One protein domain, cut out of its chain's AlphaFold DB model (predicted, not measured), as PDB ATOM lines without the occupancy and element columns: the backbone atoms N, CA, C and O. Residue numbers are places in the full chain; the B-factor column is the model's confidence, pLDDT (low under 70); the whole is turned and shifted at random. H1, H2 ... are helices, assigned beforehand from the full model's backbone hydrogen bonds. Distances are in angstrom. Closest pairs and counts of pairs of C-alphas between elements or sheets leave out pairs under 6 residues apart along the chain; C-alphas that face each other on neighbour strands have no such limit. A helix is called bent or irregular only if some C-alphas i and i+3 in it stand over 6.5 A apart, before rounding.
ATOM      1  N   VAL A   8     138.172 110.067 136.384       87.81
ATOM      2  CA  VAL A   8     136.794 109.923 136.867       87.81
ATOM      3  C   VAL A   8     136.791 109.322 138.266       87.81
ATOM      4  O   VAL A   8     136.202 109.896 139.185       87.81
ATOM      5  N   ARG A   9     137.515 108.213 138.461       89.12
ATOM      6  CA  ARG A   9     137.602 107.561 139.772       89.12
ATOM      7  C   ARG A   9     138.257 108.479 140.809       89.12
ATOM      8  O   ARG A   9     137.779 108.547 141.938       89.12
ATOM      9  N   SER A  10     139.294 109.227 140.420       90.25
ATOM     10  CA  SER A  10     139.958 110.207 141.290       90.25
ATOM     11  C   SER A  10     138.999 111.311 141.745       90.25
ATOM     12  O   SER A  10     138.913 111.586 142.938       90.25
ATOM     13  N   GLU A  11     138.260 111.936 140.823       90.62
ATOM     14  CA  GLU A  11     137.344 113.031 141.176       90.62
ATOM     15  C   GLU A  11     136.144 112.543 141.996       90.62
ATOM     16  O   GLU A  11     135.719 113.235 142.917       90.62
ATOM     17  N   LYS A  12     135.646 111.325 141.746       92.12
ATOM     18  CA  LYS A  12     134.590 110.714 142.565       92.12
ATOM     19  C   LYS A  12     135.050 110.492 144.010       92.12
ATOM     20  O   LYS A  12     134.338 110.873 144.938       92.12
ATOM     21  N   LYS A  13     136.251 109.935 144.217       93.31
ATOM     22  CA  LYS A  13     136.835 109.762 145.563       93.31
ATOM     23  C   LYS A  13     137.006 111.104 146.272       93.31
ATOM     24  O   LYS A  13     136.599 111.243 147.423       93.31
ATOM     25  N   ALA A  14     137.540 112.098 145.565       93.81
ATOM     26  CA  ALA A  14     137.721 113.439 146.098       93.81
ATOM     27  C   ALA A  14     136.396 114.100 146.503       93.81
ATOM     28  O   ALA A  14     136.303 114.663 147.593       93.81
ATOM     29  N   TYR A  15     135.376 114.025 145.645       95.31
ATOM     30  CA  TYR A  15     134.052 114.584 145.910       95.31
ATOM     31  C   TYR A  15     133.450 114.010 147.196       95.31
ATOM     32  O   TYR A  15     133.076 114.773 148.088       95.31
ATOM     33  N   HIS A  16     133.420 112.679 147.321       95.44
ATOM     34  CA  HIS A  16     132.863 112.010 148.500       95.44
ATOM     35  C   HIS A  16     133.659 112.331 149.764       95.44
ATOM     36  O   HIS A  16     133.064 112.650 150.788       95.44
ATOM     37  N   TYR A  17     134.992 112.335 149.687       95.88
ATOM     38  CA  TYR A  17     135.839 112.728 150.815       95.88
ATOM     39  C   TYR A  17     135.510 114.144 151.316       95.88
ATOM     40  O   TYR A  17     135.274 114.341 152.507       95.88
ATOM     41  N   MET A  18     135.468 115.126 150.409       95.94
ATOM     42  CA  MET A  18     135.205 116.525 150.760       95.94
ATOM     43  C   MET A  18     133.787 116.720 151.308       95.94
ATOM     44  O   MET A  18     133.605 117.435 152.293       95.94
ATOM     45  N   LEU A  19     132.785 116.069 150.707       97.06
ATOM     46  CA  LEU A  19     131.401 116.136 151.176       97.06
ATOM     47  C   LEU A  19     131.270 115.584 152.601       97.06
ATOM     48  O   LEU A  19     130.661 116.225 153.457       97.06
ATOM     49  N   GLU A  20     131.871 114.427 152.874       97.19
ATOM     50  CA  GLU A  20     131.851 113.820 154.207       97.19
ATOM     51  C   GLU A  20     132.594 114.665 155.243       97.19
ATOM     52  O   GLU A  20     132.142 114.778 156.383       97.19
ATOM     53  N   GLN A  21     133.697 115.308 154.861       96.19
ATOM     54  CA  GLN A  21     134.414 116.212 155.754       96.19
ATOM     55  C   GLN A  21     133.564 117.443 156.105       96.19
ATOM     56  O   GLN A  21     133.386 117.743 157.283       96.19
ATOM     57  N   TYR A  22     132.904 118.073 155.128       97.12
ATOM     58  CA  TYR A  22     131.992 119.186 155.415       97.12
ATOM     59  C   TYR A  22     130.774 118.792 156.252       97.12
ATOM     60  O   TYR A  22     130.312 119.600 157.063       97.12
ATOM     61  N   LYS A  23     130.252 117.569 156.084       97.00
ATOM     62  CA  LYS A  23     129.190 117.039 156.951       97.00
ATOM     63  C   LYS A  23     129.673 116.898 158.393       97.00
ATOM     64  O   LYS A  23     128.972 117.344 159.300       97.00
ATOM     65  N   LYS A  24     130.867 116.331 158.607       97.31
ATOM     66  CA  LYS A  24     131.485 116.196 159.938       97.31
ATOM     67  C   LYS A  24     131.738 117.549 160.597       97.31
ATOM     68  O   LYS A  24     131.473 117.702 161.785       97.31
ATOM     69  N   ASP A  25     132.165 118.532 159.812       95.06
ATOM     70  CA  ASP A  25     132.456 119.886 160.288       95.06
ATOM     71  C   ASP A  25     131.188 120.744 160.473       95.06
ATOM     72  O   ASP A  25     131.261 121.897 160.897       95.06
ATOM     73  N   GLY A  26     130.005 120.212 160.140       96.25
ATOM     74  CA  GLY A  26     128.730 120.921 160.265       96.25
ATOM     75  C   GLY A  26     128.562 122.092 159.289       96.25
ATOM     76  O   GLY A  26     127.682 122.937 159.483       96.25
ATOM     77  N   ASN A  27     129.363 122.159 158.220       96.81
ATOM     78  CA  ASN A  27     129.325 123.240 157.236       96.81
ATOM     79  C   ASN A  27     128.153 123.063 156.257       96.81
ATOM     80  O   ASN A  27     128.319 122.695 155.092       96.81
ATOM     81  N   LYS A  28     126.939 123.365 156.730       96.75
ATOM     82  CA  LYS A  28     125.686 123.205 155.968       96.75
ATOM     83  C   LYS A  28     125.696 123.930 154.620       96.75
ATOM     84  O   LYS A  28     125.099 123.445 153.664       96.75
ATOM     85  N   LYS A  29     126.381 125.078 154.536       96.75
ATOM     86  CA  LYS A  29     126.498 125.852 153.295       96.75
ATOM     87  C   LYS A  29     127.255 125.059 152.231       96.75
ATOM     88  O   LYS A  29     126.755 124.928 151.119       96.75
ATOM     89  N   MET A  30     128.432 124.531 152.572       95.88
ATOM     90  CA  MET A  30     129.233 123.756 151.622       95.88
ATOM     91  C   MET A  30     128.609 122.400 151.306       95.88
ATOM     92  O   MET A  30     128.647 121.995 150.150       95.88
ATOM     93  N   VAL A  31     127.971 121.745 152.279       97.50
ATOM     94  CA  VAL A  31     127.199 120.516 152.024       97.50
ATOM     95  C   VAL A  31     126.126 120.774 150.964       97.50
ATOM     96  O   VAL A  31     126.124 120.110 149.933       97.50
ATOM     97  N   SER A  32     125.295 121.805 151.151       97.06
ATOM     98  CA  SER A  32     124.249 122.158 150.185       97.06
ATOM     99  C   SER A  32     124.815 122.536 148.811       97.06
ATOM    100  O   SER A  32     124.249 122.159 147.787       97.06
ATOM    101  N   GLU A  33     125.942 123.255 148.762       96.19
ATOM    102  CA  GLU A  33     126.611 123.601 147.502       96.19
ATOM    103  C   GLU A  33     127.126 122.351 146.767       96.19
ATOM    104  O   GLU A  33     126.951 122.227 145.557       96.19
ATOM    105  N   MET A  34     127.729 121.403 147.487       96.06
ATOM    106  CA  MET A  34     128.257 120.167 146.906       96.06
ATOM    107  C   MET A  34     127.156 119.192 146.483       96.06
ATOM    108  O   MET A  34     127.292 118.542 145.445       96.06
ATOM    109  N   GLU A  35     126.061 119.098 147.238       96.19
ATOM    110  CA  GLU A  35     124.930 118.209 146.940       96.19
ATOM    111  C   GLU A  35     124.235 118.550 145.611       96.19
ATOM    112  O   GLU A  35     123.696 117.656 144.961       96.19
ATOM    113  N   GLN A  36     124.345 119.793 145.121       95.94
ATOM    114  CA  GLN A  36     123.879 120.178 143.775       95.94
ATOM    115  C   GLN A  36     124.517 119.348 142.650       95.94
ATOM    116  O   GLN A  36     123.969 119.277 141.546       95.94
ATOM    117  N   TYR A  37     125.674 118.744 142.920       95.00
ATOM    118  CA  TYR A  37     126.447 117.928 141.988       95.00
ATOM    119  C   TYR A  37     126.442 116.436 142.349       95.00
ATOM    120  O   TYR A  37     127.168 115.671 141.724       95.00
ATOM    121  N   TYR A  38     125.663 116.004 143.347       93.56
ATOM    122  CA  TYR A  38     125.678 114.618 143.837       93.56
ATOM    123  C   TYR A  38     125.287 113.597 142.760       93.56
ATOM    124  O   TYR A  38     125.868 112.518 142.670       93.56
ATOM    125  N   ASP A  39     124.347 113.951 141.889       91.25
ATOM    126  CA  ASP A  39     123.945 113.162 140.720       91.25
ATOM    127  C   ASP A  39     125.119 112.839 139.779       91.25
ATOM    128  O   ASP A  39     125.168 111.742 139.233       91.25
ATOM    129  N   LEU A  40     126.106 113.735 139.652       89.50
ATOM    130  CA  LEU A  40     127.301 113.487 138.840       89.50
ATOM    131  C   LEU A  40     128.193 112.381 139.422       89.50
ATOM    132  O   LEU A  40     128.902 111.725 138.668       89.50
ATOM    133  N   PHE A  41     128.184 112.180 140.744       91.25
ATOM    134  CA  PHE A  41     129.153 111.329 141.453       91.25
ATOM    135  C   PHE A  41     128.526 110.145 142.211       91.25
ATOM    136  O   PHE A  41     129.249 109.387 142.866       91.25
ATOM    137  N   SER A  42     127.204 109.980 142.140       86.12
ATOM    138  CA  SER A  42     126.441 108.973 142.896       86.12
ATOM    139  C   SER A  42     126.217 107.654 142.158       86.12
ATOM    140  O   SER A  42     125.996 106.639 142.811       86.12
ATOM    141  N   GLY A  43     126.309 107.635 140.826       80.19
ATOM    142  CA  GLY A  43     126.178 106.402 140.046       80.19
ATOM    143  C   GLY A  43     127.308 105.412 140.338       80.19
ATOM    144  O   GLY A  43     128.436 105.824 140.594       80.19
ATOM    145  N   GLU A  44     127.037 104.106 140.291       73.12
ATOM    146  CA  GLU A  44     128.058 103.064 140.502       73.12
ATOM    147  C   GLU A  44     129.099 103.034 139.374       73.12
ATOM    148  O   GLU A  44     130.286 102.820 139.629       73.12
ATOM    149  N   ASN A  45     128.674 103.359 138.152       71.06
ATOM    150  CA  ASN A  45     129.529 103.377 136.971       71.06
ATOM    151  C   ASN A  45     130.508 104.564 136.988       71.06
ATOM    152  O   ASN A  45     130.185 105.659 137.446       71.06
ATOM    153  N   ASN A  46     131.706 104.355 136.434       70.62
ATOM    154  CA  ASN A  46     132.732 105.392 136.256       70.62
ATOM    155  C   ASN A  46     132.620 106.094 134.886       70.62
ATOM    156  O   ASN A  46     133.631 106.515 134.323       70.62
ATOM    157  N   ASP A  47     131.400 106.221 134.363       70.81
ATOM    158  CA  ASP A  47     131.096 106.894 133.097       70.81
ATOM    159  C   ASP A  47     130.513 108.279 133.380       70.81
ATOM    160  O   ASP A  47     129.312 108.522 133.278       70.81
ATOM    161  N   ILE A  48     131.390 109.192 133.795       77.81
ATOM    162  CA  ILE A  48     131.045 110.601 133.976       77.81
ATOM    163  C   ILE A  48     131.460 111.358 132.716       77.81
ATOM    164  O   ILE A  48     132.631 111.336 132.325       77.81
ATOM    165  N   ASP A  49     130.520 112.080 132.104       80.06
ATOM    166  CA  ASP A  49     130.856 113.046 131.062       80.06
ATOM    167  C   ASP A  49     131.582 114.247 131.684       80.06
ATOM    168  O   ASP A  49     130.982 115.213 132.172       80.06
ATOM    169  N   MET A  50     132.912 114.175 131.654       78.69
ATOM    170  CA  MET A  50     133.793 115.215 132.175       78.69
ATOM    171  C   MET A  50     133.745 116.518 131.362       78.69
ATOM    172  O   MET A  50     134.289 117.527 131.817       78.69
ATOM    173  N   SER A  51     133.110 116.505 130.184       78.81
ATOM    174  CA  SER A  51     132.951 117.657 129.290       78.81
ATOM    175  C   SER A  51     131.600 118.366 129.437       78.81
ATOM    176  O   SER A  51     131.393 119.444 128.874       78.81
ATOM    177  N   CYS A  52     130.672 117.820 130.232       84.81
ATOM    178  CA  CYS A  52     129.362 118.438 130.386       84.81
ATOM    179  C   CYS A  52     129.442 119.798 131.108       84.81
ATOM    180  O   CYS A  52     130.270 120.048 131.992       84.81
ATOM    181  N   LYS A  53     128.508 120.703 130.786       88.31
ATOM    182  CA  LYS A  53     128.438 122.056 131.376       88.31
ATOM    183  C   LYS A  53     128.362 122.041 132.909       88.31
ATOM    184  O   LYS A  53     128.916 122.927 133.570       88.31
ATOM    185  N   LYS A  54     127.675 121.047 133.481       90.38
ATOM    186  CA  LYS A  54     127.535 120.900 134.934       90.38
ATOM    187  C   LYS A  54     128.886 120.581 135.580       90.38
ATOM    188  O   LYS A  54     129.252 121.238 136.552       90.38
ATOM    189  N   MET A  55     129.671 119.691 134.970       88.31
ATOM    190  CA  MET A  55     131.035 119.381 135.395       88.31
ATOM    191  C   MET A  55     131.964 120.599 135.288       88.31
ATOM    192  O   MET A  55     132.696 120.909 136.227       88.31
ATOM    193  N   HIS A  56     131.894 121.357 134.191       86.25
ATOM    194  CA  HIS A  56     132.654 122.606 134.065       86.25
ATOM    195  C   HIS A  56     132.326 123.610 135.180       86.25
ATOM    196  O   HIS A  56     133.225 124.250 135.726       86.25
ATOM    197  N   THR A  57     131.047 123.725 135.544       90.19
ATOM    198  CA  THR A  57     130.605 124.613 136.629       90.19
ATOM    199  C   THR A  57     131.124 124.132 137.984       90.19
ATOM    200  O   THR A  57     131.650 124.943 138.748       90.19
ATOM    201  N   TYR A  58     131.059 122.823 138.243       92.06
ATOM    202  CA  TYR A  58     131.633 122.200 139.435       92.06
ATOM    203  C   TYR A  58     133.124 122.521 139.572       92.06
ATOM    204  O   TYR A  58     133.541 123.050 140.605       92.06
ATOM    205  N   PHE A  59     133.918 122.291 138.518       88.12
ATOM    206  CA  PHE A  59     135.353 122.586 138.529       88.12
ATOM    207  C   PHE A  59     135.661 124.061 138.777       88.12
ATOM    208  O   PHE A  59     136.578 124.373 139.536       88.12
ATOM    209  N   ALA A  60     134.912 124.959 138.138       84.56
ATOM    210  CA  ALA A  60     135.176 126.391 138.194       84.56
ATOM    211  C   ALA A  60     134.775 127.036 139.528       84.56
ATOM    212  O   ALA A  60     135.400 128.015 139.930       84.56
ATOM    213  N   LYS A  61     133.721 126.537 140.185       87.00
ATOM    214  CA  LYS A  61     133.113 127.219 141.340       87.00
ATOM    215  C   LYS A  61     133.316 126.497 142.664       87.00
ATOM    216  O   LYS A  61     133.643 127.143 143.654       87.00
ATOM    217  N   THR A  62     133.126 125.182 142.678       92.00
ATOM    218  CA  THR A  62     132.964 124.432 143.930       92.00
ATOM    219  C   THR A  62     134.181 123.564 144.218       92.00
ATOM    220  O   THR A  62     134.714 123.606 145.322       92.00
ATOM    221  N   ARG A  63     134.679 122.826 143.223       92.31
ATOM    222  CA  ARG A  63     135.738 121.821 143.386       92.31
ATOM    223  C   ARG A  63     137.033 122.394 143.957       92.31
ATOM    224  O   ARG A  63     137.566 121.846 144.915       92.31
ATOM    225  N   ASP A  64     137.573 123.456 143.357       87.25
ATOM    226  CA  ASP A  64     138.884 124.002 143.757       87.25
ATOM    227  C   ASP A  64     138.834 124.595 145.170       87.25
ATOM    228  O   ASP A  64     139.673 124.286 146.014       87.25
ATOM    229  N   LYS A  65     137.768 125.354 145.454       89.31
ATOM    230  CA  LYS A  65     137.468 125.885 146.783       89.31
ATOM    231  C   LYS A  65     137.343 124.762 147.814       89.31
ATOM    232  O   LYS A  65     138.017 124.813 148.839       89.31
ATOM    233  N   ALA A  66     136.552 123.731 147.511       92.31
ATOM    234  CA  ALA A  66     136.351 122.598 148.404       92.31
ATOM    235  C   ALA A  66     137.666 121.886 148.733       92.31
ATOM    236  O   ALA A  66     137.955 121.609 149.895       92.31
ATOM    237  N   MET A  67     138.514 121.658 147.730       90.62
ATOM    238  CA  MET A  67     139.812 121.020 147.940       90.62
ATOM    239  C   MET A  67     140.768 121.859 148.784       90.62
ATOM    240  O   MET A  67     141.573 121.299 149.529       90.62
ATOM    241  N   HIS A  68     140.731 123.181 148.633       87.75
ATOM    242  CA  HIS A  68     141.601 124.088 149.373       87.75
ATOM    243  C   HIS A  68     141.173 124.203 150.834       87.75
ATOM    244  O   HIS A  68     142.011 124.029 151.712       87.75
ATOM    245  N   GLU A  69     139.879 124.392 151.094       89.19
ATOM    246  CA  GLU A  69     139.333 124.450 152.455       89.19
ATOM    247  C   GLU A  69     139.531 123.128 153.217       89.19
ATOM    248  O   GLU A  69     139.851 123.143 154.400       89.19
ATOM    249  N   ASN A  70     139.419 121.981 152.535       89.56
ATOM    250  CA  ASN A  70     139.689 120.663 153.124       89.56
ATOM    251  C   ASN A  70     141.187 120.318 153.208       89.56
ATOM    252  O   ASN A  70     141.550 119.241 153.683       89.56
ATOM    253  N   GLY A  71     142.070 121.177 152.691       88.31
ATOM    254  CA  GLY A  71     143.510 120.945 152.695       88.31
ATOM    255  C   GLY A  71     143.948 119.700 151.919       88.31
ATOM    256  O   GLY A  71     144.963 119.102 152.267       88.31
ATOM    257  N   VAL A  72     143.200 119.294 150.887       88.38
ATOM    258  CA  VAL A  72     143.485 118.125 150.021       88.38
ATOM    259  C   VAL A  72     143.788 118.503 148.566       88.38
ATOM    260  O   VAL A  72     143.994 117.649 147.704       88.38
ATOM    261  N   GLY A  73     143.812 119.808 148.281       82.31
ATOM    262  CA  GLY A  73     144.208 120.370 146.996       82.31
ATOM    263  C   GLY A  73     145.722 120.494 146.863       82.31
ATOM    264  O   GLY A  73     146.457 119.512 146.827       82.31
ATOM    265  N   THR A  74     146.215 121.727 146.739       76.38
ATOM    266  CA  THR A  74     147.645 121.946 146.469       76.38
ATOM    267  C   THR A  74     148.510 121.921 147.735       76.38
ATOM    268  O   THR A  74     149.615 121.379 147.728       76.38
ATOM    269  N   LEU A  75     148.021 122.489 148.834       80.69
ATOM    270  CA  LEU A  75     148.678 122.533 150.143       80.69
ATOM    271  C   LEU A  75     147.604 122.376 151.226       80.69
ATOM    272  O   LEU A  75     146.447 122.690 150.963       80.69
ATOM    273  N   HIS A  76     147.983 121.920 152.426       83.44
ATOM    274  CA  HIS A  76     147.028 121.778 153.536       83.44
ATOM    275  C   HIS A  76     146.431 123.127 153.950       83.44
ATOM    276  O   HIS A  76     145.238 123.217 154.188       83.44
ATOM    277  N   ASN A  77     147.267 124.169 153.979       79.31
ATOM    278  CA  ASN A  77     146.885 125.504 154.425       79.31
ATOM    279  C   ASN A  77     147.114 126.484 153.272       79.31
ATOM    280  O   ASN A  77     148.199 127.060 153.149       79.31
ATOM    281  N   MET A  78     146.139 126.613 152.374       78.75
ATOM    282  CA  MET A  78     146.220 127.574 151.277       78.75
ATOM    283  C   MET A  78     144.854 128.143 150.922       78.75
ATOM    284  O   MET A  78     144.064 127.499 150.243       78.75
ATOM    285  N   ASP A  79     144.663 129.412 151.262       71.94
ATOM    286  CA  ASP A  79     143.428 130.142 150.950       71.94
ATOM    287  C   ASP A  79     143.467 130.789 149.558       71.94
ATOM    288  O   ASP A  79     142.440 131.131 148.978       71.94
ATOM    289  N   SER A  80     144.666 130.975 148.992       77.56
ATOM    290  CA  SER A  80     144.844 131.591 147.678       77.56
ATOM    291  C   SER A  80     146.036 131.017 146.924       77.56
ATOM    292  O   SER A  80     147.147 130.905 147.440       77.56
ATOM    293  N   VAL A  81     145.820 130.732 145.639       79.12
ATOM    294  CA  VAL A  81     146.871 130.331 144.692       79.12
ATOM    295  C   VAL A  81     147.937 131.421 144.545       79.12
ATOM    296  O   VAL A  81     149.107 131.116 144.310       79.12
ATOM    297  N   ILE A  82     147.564 132.697 144.687       81.88
ATOM    298  CA  ILE A  82     148.504 133.811 144.535       81.88
ATOM    299  C   ILE A  82     149.482 133.831 145.716       81.88
ATOM    300  O   ILE A  82     150.701 133.826 145.528       81.88
ATOM    301  N   THR A  83     148.970 133.795 146.945       82.12
ATOM    302  CA  THR A  83     149.817 133.845 148.146       82.12
ATOM    303  C   THR A  83     150.514 132.517 148.424       82.12
ATOM    304  O   THR A  83     151.676 132.519 148.822       82.12
ATOM    305  N   GLY A  84     149.850 131.388 148.163       78.44
ATOM    306  CA  GLY A  84     150.367 130.050 148.452       78.44
ATOM    307  C   GLY A  84     151.269 129.452 147.373       78.44
ATOM    308  O   GLY A  84     152.050 128.551 147.672       78.44
ATOM    309  N   ILE A  85     151.199 129.934 146.123       82.12
ATOM    310  CA  ILE A  85     151.980 129.376 145.003       82.12
ATOM    311  C   ILE A  85     152.694 130.474 144.215       82.12
ATOM    312  O   ILE A  85     153.907 130.385 144.036       82.12
ATOM    313  N   PHE A  86     151.994 131.523 143.768       83.12
ATOM    314  CA  PHE A  86     152.595 132.567 142.923       83.12
ATOM    315  C   PHE A  86     153.787 133.256 143.578       83.12
ATOM    316  O   PHE A  86     154.912 133.113 143.092       83.12
ATOM    317  N   PHE A  87     153.593 133.926 144.712       84.56
ATOM    318  CA  PHE A  87     154.707 134.602 145.378       84.56
ATOM    319  C   PHE A  87     155.829 133.650 145.827       84.56
ATOM    320  O   PHE A  87     156.995 133.994 145.617       84.56
ATOM    321  N   PRO A  88     155.545 132.450 146.373       84.31
ATOM    322  CA  PRO A  88     156.586 131.468 146.662       84.31
ATOM    323  C   PRO A  88     157.423 131.070 145.441       84.31
ATOM    324  O   PRO A  88     158.646 131.011 145.560       84.31
ATOM    325  N   THR A  89     156.819 130.869 144.260       81.31
ATOM    326  CA  THR A  89     157.583 130.522 143.041       81.31
ATOM    327  C   THR A  89     158.567 131.613 142.631       81.31
ATOM    328  O   THR A  89     159.670 131.311 142.176       81.31
ATOM    329  N   LEU A  90     158.228 132.886 142.858       82.00
ATOM    330  CA  LEU A  90     159.124 134.004 142.561       82.00
ATOM    331  C   LEU A  90     160.345 134.055 143.490       82.00
ATOM    332  O   LEU A  90     161.368 134.616 143.102       82.00
ATOM    333  N   LYS A  91     160.268 133.454 144.682       83.19
ATOM    334  CA  LYS A  91     161.355 133.421 145.680       83.19
ATOM    335  C   LYS A  91     162.285 132.209 145.538       83.19
ATOM    336  O   LYS A  91     163.244 132.085 146.291       83.19
ATOM    337  N   MET A  92     162.017 131.303 144.597       82.94
ATOM    338  CA  MET A  92     162.776 130.062 144.444       82.94
ATOM    339  C   MET A  92     164.161 130.279 143.843       82.94
ATOM    340  O   MET A  92     164.279 130.804 142.744       82.94
ATOM    341  N   THR A  93     165.204 129.784 144.501       84.00
ATOM    342  CA  THR A  93     166.591 129.902 144.017       84.00
ATOM    343  C   THR A  93     166.969 128.854 142.973       84.00
ATOM    344  O   THR A  93     167.932 129.059 142.246       84.00
ATOM    345  N   ASP A  94     166.215 127.756 142.865       83.19
ATOM    346  CA  ASP A  94     166.488 126.674 141.909       83.19
ATOM    347  C   ASP A  94     166.213 127.048 140.437       83.19
ATOM    348  O   ASP A  94     166.619 126.305 139.547       83.19
ATOM    349  N   PHE A  95     165.545 128.181 140.181       83.69
ATOM    350  CA  PHE A  95     165.176 128.658 138.843       83.69
ATOM    351  C   PHE A  95     165.724 130.062 138.574       83.69
ATOM    352  O   PHE A  95     165.688 130.939 139.447       83.69
ATOM    353  N   THR A  96     166.142 130.313 137.336       89.62
ATOM    354  CA  THR A  96     166.444 131.655 136.820       89.62
ATOM    355  C   THR A  96     165.183 132.523 136.769       89.62
ATOM    356  O   THR A  96     164.055 132.027 136.739       89.62
ATOM    357  N   GLN A  97     165.352 133.845 136.704       87.62
ATOM    358  CA  GLN A  97     164.212 134.769 136.619       87.62
ATOM    359  C   GLN A  97     163.338 134.511 135.380       87.62
ATOM    360  O   GLN A  97     162.110 134.557 135.457       87.62
ATOM    361  N   LYS A  98     163.961 134.169 134.243       89.94
ATOM    362  CA  LYS A  98     163.251 133.833 133.000       89.94
ATOM    363  C   LYS A  98     162.424 132.554 133.149       89.94
ATOM    364  O   LYS A  98     161.279 132.517 132.703       89.94
ATOM    365  N   GLU A  99     162.966 131.528 133.801       89.06
ATOM    366  CA  GLU A  99     162.247 130.273 134.056       89.06
ATOM    367  C   GLU A  99     161.053 130.483 134.986       89.06
ATOM    368  O   GLU A  99     159.966 129.989 134.688       89.06
ATOM    369  N   ARG A 100     161.203 131.292 136.044       87.12
ATOM    370  CA  ARG A 100     160.090 131.641 136.945       87.12
ATOM    371  C   ARG A 100     158.917 132.252 136.178       87.12
ATOM    372  O   ARG A 100     157.780 131.838 136.375       87.12
ATOM    373  N   LEU A 101     159.179 133.185 135.259       86.62
ATOM    374  CA  LEU A 101     158.141 133.778 134.404       86.62
ATOM    375  C   LEU A 101     157.530 132.757 133.434       86.62
ATOM    376  O   LEU A 101     156.318 132.751 133.205       86.62
ATOM    377  N   ASN A 102     158.356 131.878 132.870       89.25
ATOM    378  CA  ASN A 102     157.903 130.870 131.920       89.25
ATOM    379  C   ASN A 102     157.024 129.786 132.562       89.25
ATOM    380  O   ASN A 102     156.125 129.295 131.884       89.25
ATOM    381  N   ILE A 103     157.191 129.473 133.855       85.44
ATOM    382  CA  ILE A 103     156.268 128.591 134.596       85.44
ATOM    383  C   ILE A 103     154.832 129.129 134.507       85.44
ATOM    384  O   ILE A 103     153.897 128.390 134.196       85.44
ATOM    385  N   TRP A 104     154.649 130.433 134.722       85.00
ATOM    386  CA  TRP A 104     153.325 131.062 134.699       85.00
ATOM    387  C   TRP A 104     152.755 131.194 133.291       85.00
ATOM    388  O   TRP A 104     151.573 130.915 133.082       85.00
ATOM    389  N   ARG A 105     153.601 131.529 132.309       87.06
ATOM    390  CA  ARG A 105     153.209 131.518 130.892       87.06
ATOM    391  C   ARG A 105     152.752 130.128 130.454       87.06
ATOM    392  O   ARG A 105     151.678 129.999 129.877       87.06
ATOM    393  N   GLY A 106     153.518 129.091 130.795       85.81
ATOM    394  CA  GLY A 106     153.179 127.699 130.505       85.81
ATOM    395  C   GLY A 106     151.875 127.272 131.175       85.81
ATOM    396  O   GLY A 106     151.000 126.716 130.516       85.81
ATOM    397  N   LYS A 107     151.681 127.616 132.455       80.38
ATOM    398  CA  LYS A 107     150.429 127.335 133.174       80.38
ATOM    399  C   LYS A 107     149.213 127.963 132.484       80.38
ATOM    400  O   LYS A 107     148.200 127.288 132.327       80.38
ATOM    401  N   SER A 108     149.323 129.222 132.050       82.56
ATOM    402  CA  SER A 108     148.251 129.915 131.323       82.56
ATOM    403  C   SER A 108     148.025 129.376 129.908       82.56
ATOM    404  O   SER A 108     146.920 129.506 129.382       82.56
ATOM    405  N   PHE A 109     149.057 128.837 129.263       83.88
ATOM    406  CA  PHE A 109     148.939 128.223 127.946       83.88
ATOM    407  C   PHE A 109     148.200 126.882 128.043       83.88
ATOM    408  O   PHE A 109     147.199 126.673 127.365       83.88
ATOM    409  N   VAL A 110     148.623 126.012 128.965       75.50
ATOM    410  CA  VAL A 110     148.035 124.675 129.157       75.50
ATOM    411  C   VAL A 110     146.594 124.739 129.660       75.50
ATOM    412  O   VAL A 110     145.796 123.872 129.318       75.50
ATOM    413  N   SER A 111     146.205 125.767 130.425       69.31
ATOM    414  CA  SER A 111     144.802 125.930 130.844       69.31
ATOM    415  C   SER A 111     143.828 126.133 129.678       69.31
ATOM    416  O   SER A 111     142.626 126.031 129.886       69.31
ATOM    417  N   LYS A 112     144.332 126.442 128.476       70.06
ATOM    418  CA  LYS A 112     143.542 126.607 127.249       70.06
ATOM    419  C   LYS A 112     143.567 125.363 126.350       70.06
ATOM    420  O   LYS A 112     142.926 125.375 125.308       70.06
ATOM    421  N   ALA A 113     144.316 124.320 126.717       67.00
ATOM    422  CA  ALA A 113     144.475 123.119 125.905       67.00
ATOM    423  C   ALA A 113     143.398 122.059 126.212       67.00
ATOM    424  O   ALA A 113     143.093 121.779 127.378       67.00
ATOM    425  N   GLU A 114     142.893 121.402 125.164       56.47
ATOM    426  CA  GLU A 114     141.901 120.311 125.236       56.47
ATOM    427  C   GLU A 114     142.413 119.044 125.935       56.47
ATOM    428  O   GLU A 114     141.625 118.242 126.417       56.47
ATOM    429  N   VAL A 115     143.729 118.876 126.113       56.28
ATOM    430  CA  VAL A 115     144.291 117.788 126.946       56.28
ATOM    431  C   VAL A 115     143.720 117.794 128.374       56.28
ATOM    432  O   VAL A 115     143.724 116.774 129.058       56.28
ATOM    433  N   SER A 116     143.181 118.926 128.828       55.34
ATOM    434  CA  SER A 116     142.470 119.007 130.101       55.34
ATOM    435  C   SER A 116     141.089 118.320 130.096       55.34
ATOM    436  O   SER A 116     140.649 117.858 131.145       55.34
ATOM    437  N   SER A 117     140.393 118.170 128.970       57.19
ATOM    438  CA  SER A 117     139.015 117.643 128.933       57.19
ATOM    439  C   SER A 117     138.902 116.133 128.690       57.19
ATOM    440  O   SER A 117     137.831 115.581 128.915       57.19
TER     441      SER A 117
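This is residues 8 to 117 of the 188 residues of an uncharacterized protein of Ruminococcus flavefaciens (UniProt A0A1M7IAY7). Two lobes stand with an open gap between them: a cluster of four helices, H1 to H4, and a V-shaped helical hairpin, H5 and H6, that reaches away and folds back. Residues 105 to 115, of which 105 to 110 belong to H6, stand free. The printed part has 110 residues with six named helices, H1 to H6 along the chain, and no named strand: all helix. It is loose, with a radius of gyration of the C-alphas of 16.5 A, and spans 47 by 33 by 19 A.

H1, residues 8 to 24, is the hub, touching three helices. With residues 19 to 23 alone it touches H2, residues 28 to 35, in a helical hairpin, opposite ways at a shallow tilt of 22 degrees; the closest C-alphas, Tyr 22 and Val 31, are 6.0 A apart. H3, residues 38 to 42, only just touches H1, with 3 pairs of C-alphas within 8 A, closest Lys 12 and Phe 41 at 5.6 A. H4, residues 53 to 69, with a kink of 36 degrees near residue 62, only just touches H1, with 3 such pairs, closest C-alphas Met 18 and Ala 66 at 6.6 A, the same way at a steep tilt of 53 degrees. It only just touches H2, with 3 such pairs, closest Met 34 and Thr 62 at 7.0 A. H5, residues 81 to 90, is apart from H4. H6, residues 97 to 110, forms a helical hairpin with H5; they only just touch, with 3 such pairs, closest Leu 90 and Arg 100 at 6.2 A. Every O i to N i+4 pair is within hydrogen-bond range in H1, H2 and H3; 10 of 13 are in H4, 4 of 6 in H5 and 9 of 10 in H6.

H1 begins at C-alpha 8, (136.794, 109.923, 136.867), and is 24.5 A long; H4 is 23.8 A. H6, 20.5 A, ends at C-alpha 110, (148.035, 124.675, 129.157). H4 and H5 are irregular: C-alphas 61 and 64 are 7.0 A apart, as are 84 and 87.

The farthest C-alphas, Glu 44 and Gln 97, are 48.2 A apart. The printed part has no cut, and the link from H4 to H5 is long. Residues 111 and 113 to 117 have pLDDT under 70.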